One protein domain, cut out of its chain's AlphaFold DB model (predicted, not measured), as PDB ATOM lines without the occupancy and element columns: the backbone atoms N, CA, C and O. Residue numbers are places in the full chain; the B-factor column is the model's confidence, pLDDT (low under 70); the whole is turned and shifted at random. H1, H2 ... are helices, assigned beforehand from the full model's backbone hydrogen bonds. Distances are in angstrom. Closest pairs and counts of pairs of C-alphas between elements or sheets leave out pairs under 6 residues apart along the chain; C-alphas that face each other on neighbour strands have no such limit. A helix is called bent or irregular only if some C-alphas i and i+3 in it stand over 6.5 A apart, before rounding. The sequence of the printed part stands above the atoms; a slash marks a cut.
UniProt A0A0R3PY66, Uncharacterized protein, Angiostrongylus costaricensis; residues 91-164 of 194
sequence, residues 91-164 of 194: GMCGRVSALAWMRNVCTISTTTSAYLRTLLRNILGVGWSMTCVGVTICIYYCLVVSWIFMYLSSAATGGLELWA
ATOM      1  N   GLY A  91     -11.936  46.182 -18.571       58.22
ATOM      2  CA  GLY A  91     -10.875  46.844 -17.805       58.22
ATOM      3  C   GLY A  91      -9.467  46.655 -18.305       58.22
ATOM      4  O   GLY A  91      -9.060  45.605 -18.784       58.22
ATOM      5  N   MET A  92      -8.679  47.710 -18.171       52.94
ATOM      6  CA  MET A  92      -7.284  47.721 -18.577       52.94
ATOM      7  C   MET A  92      -6.399  47.253 -17.415       52.94
ATOM      8  O   MET A  92      -6.209  47.982 -16.444       52.94
ATOM      9  N   CYS A  93      -5.776  46.081 -17.552       49.81
ATOM     10  CA  CYS A  93      -4.748  45.555 -16.636       49.81
ATOM     11  C   CYS A  93      -3.468  46.436 -16.559       49.81
ATOM     12  O   CYS A  93      -2.547  46.153 -15.799       49.81
ATOM     13  N   GLY A  94      -3.381  47.528 -17.327       49.44
ATOM     14  CA  GLY A  94      -2.127  48.247 -17.569       49.44
ATOM     15  C   GLY A  94      -1.652  49.264 -16.522       49.44
ATOM     16  O   GLY A  94      -0.552  49.773 -16.697       49.44
ATOM     17  N   ARG A  95      -2.412  49.638 -15.473       43.81
ATOM     18  CA  ARG A  95      -1.953  50.716 -14.548       43.81
ATOM     19  C   ARG A  95      -2.222  50.543 -13.046       43.81
ATOM     20  O   ARG A  95      -1.858  51.440 -12.291       43.81
ATOM     21  N   VAL A  96      -2.857  49.465 -12.572       51.91
ATOM     22  CA  VAL A  96      -3.490  49.500 -11.229       51.91
ATOM     23  C   VAL A  96      -3.221  48.273 -10.335       51.91
ATOM     24  O   VAL A  96      -3.652  48.253  -9.188       51.91
ATOM     25  N   SER A  97      -2.443  47.280 -10.770       54.00
ATOM     26  CA  SER A  97      -2.251  46.037  -9.997       54.00
ATOM     27  C   SER A  97      -1.232  46.108  -8.848       54.00
ATOM     28  O   SER A  97      -1.305  45.270  -7.958       54.00
ATOM     29  N   ALA A  98      -0.345  47.108  -8.781       50.22
ATOM     30  CA  ALA A  98       0.628  47.209  -7.677       50.22
ATOM     31  C   ALA A  98       0.328  48.342  -6.676       50.22
ATOM     32  O   ALA A  98       0.345  48.134  -5.465       50.22
ATOM     33  N   LEU A  99       0.010  49.553  -7.151       50.53
ATOM     34  CA  LEU A  99      -0.068  50.739  -6.281       50.53
ATOM     35  C   LEU A  99      -1.461  51.021  -5.696       50.53
ATOM     36  O   LEU A  99      -1.568  51.719  -4.691       50.53
ATOM     37  N   ALA A 100      -2.540  50.500  -6.284       49.81
ATOM     38  CA  ALA A 100      -3.898  50.792  -5.812       49.81
ATOM     39  C   ALA A 100      -4.454  49.757  -4.829       49.81
ATOM     40  O   ALA A 100      -5.338  50.092  -4.040       49.81
ATOM     41  N   TRP A 101      -3.923  48.531  -4.829       47.72
ATOM     42  CA  TRP A 101      -4.290  47.517  -3.839       47.72
ATOM     43  C   TRP A 101      -3.750  47.895  -2.449       47.72
ATOM     44  O   TRP A 101      -4.479  47.838  -1.465       47.72
ATOM     45  N   MET A 102      -2.537  48.461  -2.390       46.25
ATOM     46  CA  MET A 102      -1.962  49.011  -1.154       46.25
ATOM     47  C   MET A 102      -2.613  50.328  -0.689       46.25
ATOM     48  O   MET A 102      -2.653  50.604   0.505       46.25
ATOM     49  N   ARG A 103      -3.178  51.143  -1.595       50.06
ATOM     50  CA  ARG A 103      -3.842  52.415  -1.219       50.06
ATOM     51  C   ARG A 103      -5.283  52.248  -0.725       50.06
ATOM     52  O   ARG A 103      -5.798  53.145  -0.056       50.06
ATOM     53  N   ASN A 104      -5.943  51.127  -1.020       50.09
ATOM     54  CA  ASN A 104      -7.344  50.924  -0.638       50.09
ATOM     55  C   ASN A 104      -7.547  50.475   0.811       50.09
ATOM     56  O   ASN A 104      -8.648  50.637   1.311       50.09
ATOM     57  N   VAL A 105      -6.522  50.019   1.530       55.00
ATOM     58  CA  VAL A 105      -6.695  49.657   2.951       55.00
ATOM     59  C   VAL A 105      -6.812  50.903   3.851       55.00
ATOM     60  O   VAL A 105      -7.473  50.853   4.880       55.00
ATOM     61  N   CYS A 106      -6.272  52.057   3.435       47.41
ATOM     62  CA  CYS A 106      -6.292  53.299   4.227       47.41
ATOM     63  C   CYS A 106      -7.395  54.301   3.805       47.41
ATOM     64  O   CYS A 106      -7.755  55.196   4.564       47.41
ATOM     65  N   THR A 107      -7.991  54.140   2.615       48.12
ATOM     66  CA  THR A 107      -9.021  55.069   2.087       48.12
ATOM     67  C   THR A 107     -10.459  54.542   2.258       48.12
ATOM     68  O   THR A 107     -11.395  55.103   1.694       48.12
ATOM     69  N   ILE A 108     -10.659  53.465   3.028       54.91
ATOM     70  CA  ILE A 108     -11.993  52.917   3.350       54.91
ATOM     71  C   ILE A 108     -12.745  53.807   4.361       54.91
ATOM     72  O   ILE A 108     -13.969  53.748   4.438       54.91
ATOM     73  N   SER A 109     -12.048  54.696   5.077       54.66
ATOM     74  CA  SER A 109     -12.620  55.358   6.256       54.66
ATOM     75  C   SER A 109     -13.217  56.757   6.046       54.66
ATOM     76  O   SER A 109     -13.805  57.268   6.992       54.66
ATOM     77  N   THR A 110     -13.096  57.415   4.880       56.34
ATOM     78  CA  THR A 110     -13.386  58.874   4.819       56.34
ATOM     79  C   THR A 110     -14.402  59.403   3.805       56.34
ATOM     80  O   THR A 110     -14.743  60.571   3.930       56.34
ATOM     81  N   THR A 111     -14.981  58.649   2.860       51.62
ATOM     82  CA  THR A 111     -16.119  59.192   2.069       51.62
ATOM     83  C   THR A 111     -17.034  58.127   1.454       51.62
ATOM     84  O   THR A 111     -16.732  57.514   0.431       51.62
ATOM     85  N   THR A 112     -18.244  57.998   1.998       55.69
ATOM     86  CA  THR A 112     -19.367  57.204   1.462       55.69
ATOM     87  C   THR A 112     -19.796  57.620   0.042       55.69
ATOM     88  O   THR A 112     -20.332  56.802  -0.701       55.69
ATOM     89  N   SER A 113     -19.494  58.844  -0.413       53.88
ATOM     90  CA  SER A 113     -19.821  59.332  -1.769       53.88
ATOM     91  C   SER A 113     -18.779  58.982  -2.848       53.88
ATOM     92  O   SER A 113     -19.068  59.040  -4.049       53.88
ATOM     93  N   ALA A 114     -17.566  58.583  -2.451       52.94
ATOM     94  CA  ALA A 114     -16.550  58.044  -3.355       52.94
ATOM     95  C   ALA A 114     -16.725  56.533  -3.575       52.94
ATOM     96  O   ALA A 114     -16.185  56.001  -4.547       52.94
ATOM     97  N   TYR A 115     -17.522  55.862  -2.733       53.50
ATOM     98  CA  TYR A 115     -17.841  54.441  -2.854       53.50
ATOM     99  C   TYR A 115     -18.561  54.155  -4.169       53.50
ATOM    100  O   TYR A 115     -18.098  53.314  -4.916       53.50
ATOM    101  N   LEU A 116     -19.585  54.927  -4.552       53.12
ATOM    102  CA  LEU A 116     -20.318  54.693  -5.805       53.12
ATOM    103  C   LEU A 116     -19.438  54.892  -7.054       53.12
ATOM    104  O   LEU A 116     -19.477  54.079  -7.970       53.12
ATOM    105  N   ARG A 117     -18.578  55.919  -7.080       52.97
ATOM    106  CA  ARG A 117     -17.659  56.187  -8.211       52.97
ATOM    107  C   ARG A 117     -16.424  55.284  -8.240       52.97
ATOM    108  O   ARG A 117     -15.771  55.173  -9.274       52.97
ATOM    109  N   THR A 118     -16.068  54.657  -7.124       52.41
ATOM    110  CA  THR A 118     -14.949  53.702  -7.038       52.41
ATOM    111  C   THR A 118     -15.444  52.271  -7.219       52.41
ATOM    112  O   THR A 118     -14.794  51.509  -7.912       52.41
ATOM    113  N   LEU A 119     -16.654  51.952  -6.759       53.72
ATOM    114  CA  LEU A 119     -17.424  50.754  -7.092       53.72
ATOM    115  C   LEU A 119     -17.663  50.704  -8.602       53.72
ATOM    116  O   LEU A 119     -17.160  49.800  -9.252       53.72
ATOM    117  N   LEU A 120     -18.261  51.742  -9.197       54.28
ATOM    118  CA  LEU A 120     -18.462  51.822 -10.651       54.28
ATOM    119  C   LEU A 120     -17.163  51.756 -11.460       54.28
ATOM    120  O   LEU A 120     -17.214  51.393 -12.624       54.28
ATOM    121  N   ARG A 121     -16.013  52.083 -10.858       52.38
ATOM    122  CA  ARG A 121     -14.687  52.064 -11.491       52.38
ATOM    123  C   ARG A 121     -13.890  50.780 -11.225       52.38
ATOM    124  O   ARG A 121     -13.011  50.459 -12.013       52.38
ATOM    125  N   ASN A 122     -14.221  50.030 -10.174       52.31
ATOM    126  CA  ASN A 122     -13.633  48.730  -9.832       52.31
ATOM    127  C   ASN A 122     -14.387  47.565 -10.488       52.31
ATOM    128  O   ASN A 122     -13.769  46.547 -10.786       52.31
ATOM    129  N   ILE A 123     -15.685  47.717 -10.792       52.56
ATOM    130  CA  ILE A 123     -16.394  46.745 -11.643       52.56
ATOM    131  C   ILE A 123     -15.839  46.818 -13.084       52.56
ATOM    132  O   ILE A 123     -15.901  45.842 -13.823       52.56
ATOM    133  N   LEU A 124     -15.192  47.929 -13.475       54.19
ATOM    134  CA  LEU A 124     -14.599  48.073 -14.808       54.19
ATOM    135  C   LEU A 124     -13.468  47.081 -15.099       54.19
ATOM    136  O   LEU A 124     -13.030  47.113 -16.224       54.19
ATOM    137  N   GLY A 125     -12.972  46.242 -14.173       62.00
ATOM    138  CA  GLY A 125     -11.838  45.327 -14.415       62.00
ATOM    139  C   GLY A 125     -12.021  43.883 -13.955       62.00
ATOM    140  O   GLY A 125     -11.029  43.198 -13.692       62.00
ATOM    141  N   VAL A 126     -13.267  43.415 -13.861       70.62
ATOM    142  CA  VAL A 126     -13.595  42.086 -13.318       70.62
ATOM    143  C   VAL A 126     -12.875  40.975 -14.090       70.62
ATOM    144  O   VAL A 126     -12.215  40.141 -13.474       70.62
ATOM    145  N   GLY A 127     -12.874  41.022 -15.426       69.81
ATOM    146  CA  GLY A 127     -12.294  39.961 -16.258       69.81
ATOM    147  C   GLY A 127     -10.798  39.707 -16.028       69.81
ATOM    148  O   GLY A 127     -10.392  38.566 -15.827       69.81
ATOM    149  N   TRP A 128      -9.966  40.755 -16.014       72.62
ATOM    150  CA  TRP A 128      -8.528  40.598 -15.740       72.62
ATOM    151  C   TRP A 128      -8.233  40.344 -14.265       72.62
ATOM    152  O   TRP A 128      -7.283  39.630 -13.952       72.62
ATOM    153  N   SER A 129      -9.053  40.886 -13.361       74.94
ATOM    154  CA  SER A 129      -8.891  40.640 -11.928       74.94
ATOM    155  C   SER A 129      -9.060  39.158 -11.580       74.94
ATOM    156  O   SER A 129      -8.261  38.634 -10.810       74.94
ATOM    157  N   MET A 130     -10.008  38.458 -12.216       77.75
ATOM    158  CA  MET A 130     -10.210  37.018 -12.027       77.75
ATOM    159  C   MET A 130      -8.967  36.220 -12.438       77.75
ATOM    160  O   MET A 130      -8.519  35.348 -11.694       77.75
ATOM    161  N   THR A 131      -8.351  36.568 -13.573       81.50
ATOM    162  CA  THR A 131      -7.119  35.915 -14.032       81.50
ATOM    163  C   THR A 131      -5.939  36.204 -13.101       81.50
ATOM    164  O   THR A 131      -5.222  35.280 -12.725       81.50
ATOM    165  N   CYS A 132      -5.736  37.459 -12.682       80.62
ATOM    166  CA  CYS A 132      -4.640  37.823 -11.778       80.62
ATOM    167  C   CYS A 132      -4.759  37.136 -10.412       80.62
ATOM    168  O   CYS A 132      -3.772  36.597  -9.916       80.62
ATOM    169  N   VAL A 133      -5.962  37.108  -9.829       84.56
ATOM    170  CA  VAL A 133      -6.223  36.413  -8.560       84.56
ATOM    171  C   VAL A 133      -5.935  34.918  -8.703       84.56
ATOM    172  O   VAL A 133      -5.255  34.353  -7.849       84.56
ATOM    173  N   GLY A 134      -6.363  34.294  -9.806       84.56
ATOM    174  CA  GLY A 134      -6.055  32.891 -10.097       84.56
ATOM    175  C   GLY A 134      -4.551  32.602 -10.146       84.56
ATOM    176  O   GLY A 134      -4.097  31.624  -9.556       84.56
ATOM    177  N   VAL A 135      -3.758  33.478 -10.774       86.44
ATOM    178  CA  VAL A 135      -2.291  33.335 -10.833       86.44
ATOM    179  C   VAL A 135      -1.655  33.466  -9.450       86.44
ATOM    180  O   VAL A 135      -0.820  32.642  -9.082       86.44
ATOM    181  N   THR A 136      -2.057  34.461  -8.656       85.94
ATOM    182  CA  THR A 136      -1.530  34.642  -7.294       85.94
ATOM    183  C   THR A 136      -1.844  33.440  -6.405       85.94
ATOM    184  O   THR A 136      -0.966  32.951  -5.695       85.94
ATOM    185  N   ILE A 137      -3.078  32.934  -6.480       88.81
ATOM    186  CA  ILE A 137      -3.498  31.726  -5.768       88.81
ATOM    187  C   ILE A 137      -2.653  30.534  -6.228       88.81
ATOM    188  O   ILE A 137      -2.100  29.831  -5.390       88.81
ATOM    189  N   CYS A 138      -2.481  30.337  -7.537       88.69
ATOM    190  CA  CYS A 138      -1.691  29.233  -8.080       88.69
ATOM    191  C   CYS A 138      -0.255  29.220  -7.532       88.69
ATOM    192  O   CYS A 138       0.192  28.194  -7.026       88.69
ATOM    193  N   ILE A 139       0.437  30.366  -7.531       90.56
ATOM    194  CA  ILE A 139       1.807  30.474  -6.994       90.56
ATOM    195  C   ILE A 139       1.852  30.056  -5.520       90.56
ATOM    196  O   ILE A 139       2.704  29.258  -5.129       90.56
ATOM    197  N   TYR A 140       0.918  30.552  -4.706       89.56
ATOM    198  CA  TYR A 140       0.830  30.191  -3.292       89.56
ATOM    199  C   TYR A 140       0.571  28.689  -3.092       89.56
ATOM    200  O   TYR A 140       1.258  28.040  -2.304       89.56
ATOM    201  N   TYR A 141      -0.377  28.111  -3.831       89.75
ATOM    202  CA  TYR A 141      -0.709  26.690  -3.711       89.75
ATOM    203  C   TYR A 141       0.422  25.776  -4.198       89.75
ATOM    204  O   TYR A 141       0.652  24.739  -3.580       89.75
ATOM    205  N   CYS A 142       1.183  26.166  -5.224       93.12
ATOM    206  CA  CYS A 142       2.371  25.426  -5.657       93.12
ATOM    207  C   CYS A 142       3.429  25.324  -4.546       93.12
ATOM    208  O   CYS A 142       4.036  24.266  -4.381       93.12
ATOM    209  N   LEU A 143       3.618  26.382  -3.746       93.94
ATOM    210  CA  LEU A 143       4.528  26.349  -2.594       93.94
ATOM    211  C   LEU A 143       4.037  25.383  -1.511       93.94
ATOM    212  O   LEU A 143       4.812  24.566  -1.020       93.94
ATOM    213  N   VAL A 144       2.744  25.427  -1.178       93.31
ATOM    214  CA  VAL A 144       2.151  24.524  -0.177       93.31
ATOM    215  C   VAL A 144       2.255  23.066  -0.623       93.31
ATOM    216  O   VAL A 144       2.656  22.207   0.158       93.31
ATOM    217  N   VAL A 145       1.949  22.777  -1.889       93.44
ATOM    218  CA  VAL A 145       2.074  21.429  -2.456       93.44
ATOM    219  C   VAL A 145       3.531  20.964  -2.438       93.44
ATOM    220  O   VAL A 145       3.799  19.831  -2.047       93.44
ATOM    221  N   SER A 146       4.484  21.837  -2.777       95.19
ATOM    222  CA  SER A 146       5.915  21.533  -2.679       95.19
ATOM    223  C   SER A 146       6.331  21.160  -1.253       95.19
ATOM    224  O   SER A 146       7.045  20.174  -1.068       95.19
ATOM    225  N   TRP A 147       5.841  21.880  -0.242       94.31
ATOM    226  CA  TRP A 147       6.109  21.548   1.158       94.31
ATOM    227  C   TRP A 147       5.513  20.194   1.532       94.31
ATOM    228  O   TRP A 147       6.206  19.365   2.114       94.31
ATOM    229  N   ILE A 148       4.263  19.926   1.145       93.88
ATOM    230  CA  ILE A 148       3.617  18.631   1.397       93.88
ATOM    231  C   ILE A 148       4.431  17.491   0.784       93.88
ATOM    232  O   ILE A 148       4.650  16.485   1.450       93.88
ATOM    233  N   PHE A 149       4.928  17.649  -0.446       94.25
ATOM    234  CA  PHE A 149       5.781  16.641  -1.076       94.25
ATOM    235  C   PHE A 149       7.105  16.435  -0.338       94.25
ATOM    236  O   PHE A 149       7.526  15.291  -0.173       94.25
ATOM    237  N   MET A 150       7.738  17.505   0.151       92.06
ATOM    238  CA  MET A 150       8.943  17.402   0.977       92.06
ATOM    239  C   MET A 150       8.668  16.577   2.245       92.06
ATOM    240  O   MET A 150       9.360  15.587   2.491       92.06
ATOM    241  N   TYR A 151       7.611  16.901   2.995       91.38
ATOM    242  CA  TYR A 151       7.233  16.144   4.193       91.38
ATOM    243  C   TYR A 151       6.842  14.698   3.870       91.38
ATOM    244  O   TYR A 151       7.278  13.779   4.561       91.38
ATOM    245  N   LEU A 152       6.095  14.470   2.786       93.75
ATOM    246  CA  LEU A 152       5.710  13.130   2.345       93.75
ATOM    247  C   LEU A 152       6.938  12.278   2.004       93.75
ATOM    248  O   LEU A 152       7.000  11.112   2.383       93.75
ATOM    249  N   SER A 153       7.935  12.868   1.340       92.06
ATOM    250  CA  SER A 153       9.185  12.175   1.026       92.06
ATOM    251  C   SER A 153       9.985  11.835   2.286       92.06
ATOM    252  O   SER A 153      10.481  10.718   2.395       92.06
ATOM    253  N   SER A 154      10.018  12.735   3.278       89.44
ATOM    254  CA  SER A 154      10.656  12.467   4.573       89.44
ATOM    255  C   SER A 154       9.935  11.373   5.368       89.44
ATOM    256  O   SER A 154      10.578  10.559   6.020       89.44
ATOM    257  N   ALA A 155       8.606  11.297   5.266       91.88
ATOM    258  CA  ALA A 155       7.827  10.238   5.896       91.88
ATOM    259  C   ALA A 155       8.076   8.879   5.220       91.88
ATOM    260  O   ALA A 155       8.210   7.867   5.904       91.88
ATOM    261  N   ALA A 156       8.194   8.854   3.887       92.62
ATOM    262  CA  ALA A 156       8.436   7.631   3.124       92.62
ATOM    263  C   ALA A 156       9.829   7.024   3.371       92.62
ATOM    264  O   ALA A 156       9.976   5.805   3.333       92.62
ATOM    265  N   THR A 157      10.843   7.848   3.650       91.44
ATOM    266  CA  THR A 157      12.203   7.386   3.984       91.44
ATOM    267  C   THR A 157      12.404   7.092   5.474       91.44
ATOM    268  O   THR A 157      13.522   6.796   5.887       91.44
ATOM    269  N   GLY A 158      11.345   7.156   6.292       85.25
ATOM    270  CA  GLY A 158      11.418   6.913   7.736       85.25
ATOM    271  C   GLY A 158      11.975   8.085   8.552       85.25
ATOM    272  O   GLY A 158      12.168   7.954   9.754       85.25
ATOM    273  N   GLY A 159      12.176   9.256   7.945       82.50
ATOM    274  CA  GLY A 159      12.658  10.477   8.600       82.50
ATOM    275  C   GLY A 159      11.623  11.182   9.484       82.50
ATOM    276  O   GLY A 159      11.706  12.392   9.672       82.50
ATOM    277  N   LEU A 160      10.626  10.467  10.016       78.69
ATOM    278  CA  LEU A 160       9.599  11.055  10.882       78.69
ATOM    279  C   LEU A 160      10.152  11.418  12.272       78.69
ATOM    280  O   LEU A 160       9.658  12.347  12.909       78.69
ATOM    281  N   GLU A 161      11.218  10.739  12.715       78.25
ATOM    282  CA  GLU A 161      11.926  11.036  13.972       78.25
ATOM    283  C   GLU A 161      12.494  12.463  14.007       78.25
ATOM    284  O   GLU A 161      12.597  13.067  15.076       78.25
ATOM    285  N   LEU A 162      12.768  13.032  12.829       80.06
ATOM    286  CA  LEU A 162      13.238  14.402  12.647       80.06
ATOM    287  C   LEU A 162      12.242  15.436  13.195       80.06
ATOM    288  O   LEU A 162      12.638  16.467  13.722       80.06
ATOM    289  N   TRP A 163      10.943  15.148  13.092       80.19
ATOM    290  CA  TRP A 163       9.862  16.043  13.521       80.19
ATOM    291  C   TRP A 163       9.270  15.653  14.882       80.19
ATOM    292  O   TRP A 163       8.525  16.430  15.473       80.19
ATOM    293  N   ALA A 164       9.581  14.450  15.374       79.44
ATOM    294  CA  ALA A 164       9.136  13.954  16.675       79.44
ATOM    295  C   ALA A 164      10.119  14.278  17.814       79.44
ATOM    296  O   ALA A 164       9.730  14.276  18.983       79.44
TER     297      ALA A 164
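Overview. This is residues 91 to 164 of the 194 residues of an uncharacterized protein of Angiostrongylus costaricensis (UniProt A0A0R3PY66). One long helix, H2, is bent into an L: a long arm H2b makes the length, and a shorter arm H2a turns off at one end. Before it, residues 91 to 111 with the short helix H1 make an open loop that starts near the bend and leads to the far end of H2a; at the other end of H2b the chain folds back into the tiny H3. The 74 printed residues hold three named helices, H1, H2 and H3 in that order, no named strand, and are all helix in class. The whole is extended, with a radius of gyration of the C-alphas of 20.6 A and spans of 61 by 26 by 16 A.

Arrangement. Start with H1, residues 99 to 103, which is apart from H2a, residues 112 to 124. By its hydrogen bonds H2, residues 112 to 156, was assigned as one helix, but it is bent: C-alphas 124 and 127 are 8.6 A apart. Its arms H2a and H2b, residues 127 to 156, are about perpendicular at 77 degrees. H3, residues 161 to 164, is near H2b, with 7 pairs of C-alphas within 10 A. O i to N i+4 pairs are within hydrogen-bond range in 0 of 1 for H1, with 1 of 2 for O i to N i+3, in 6 of 9 for H2a and 25 of 26 for H2b; H3 is too short for such a pair.

Along the chain. Find C-alpha 99 at (-0.068, 50.739, -6.281), where H1 begins; it is 6.5 A long. H2a runs 19.3 A from C-alpha 112, and H2b 43.0 A from C-alpha 127 at (-12.294, 39.961, -16.258). H3, 4.9 A long, ends at C-alpha 164, (9.136, 13.954, 16.675).

Size, cuts and confidence. The C-alphas of Ser 113 and Gly 158, the two farthest apart, are 61.8 A apart. The printed part has no cut; the link H1 to H2 is short, H2 to H3 tight. Look for pLDDT under 70 at residues 91 to 125 and 127.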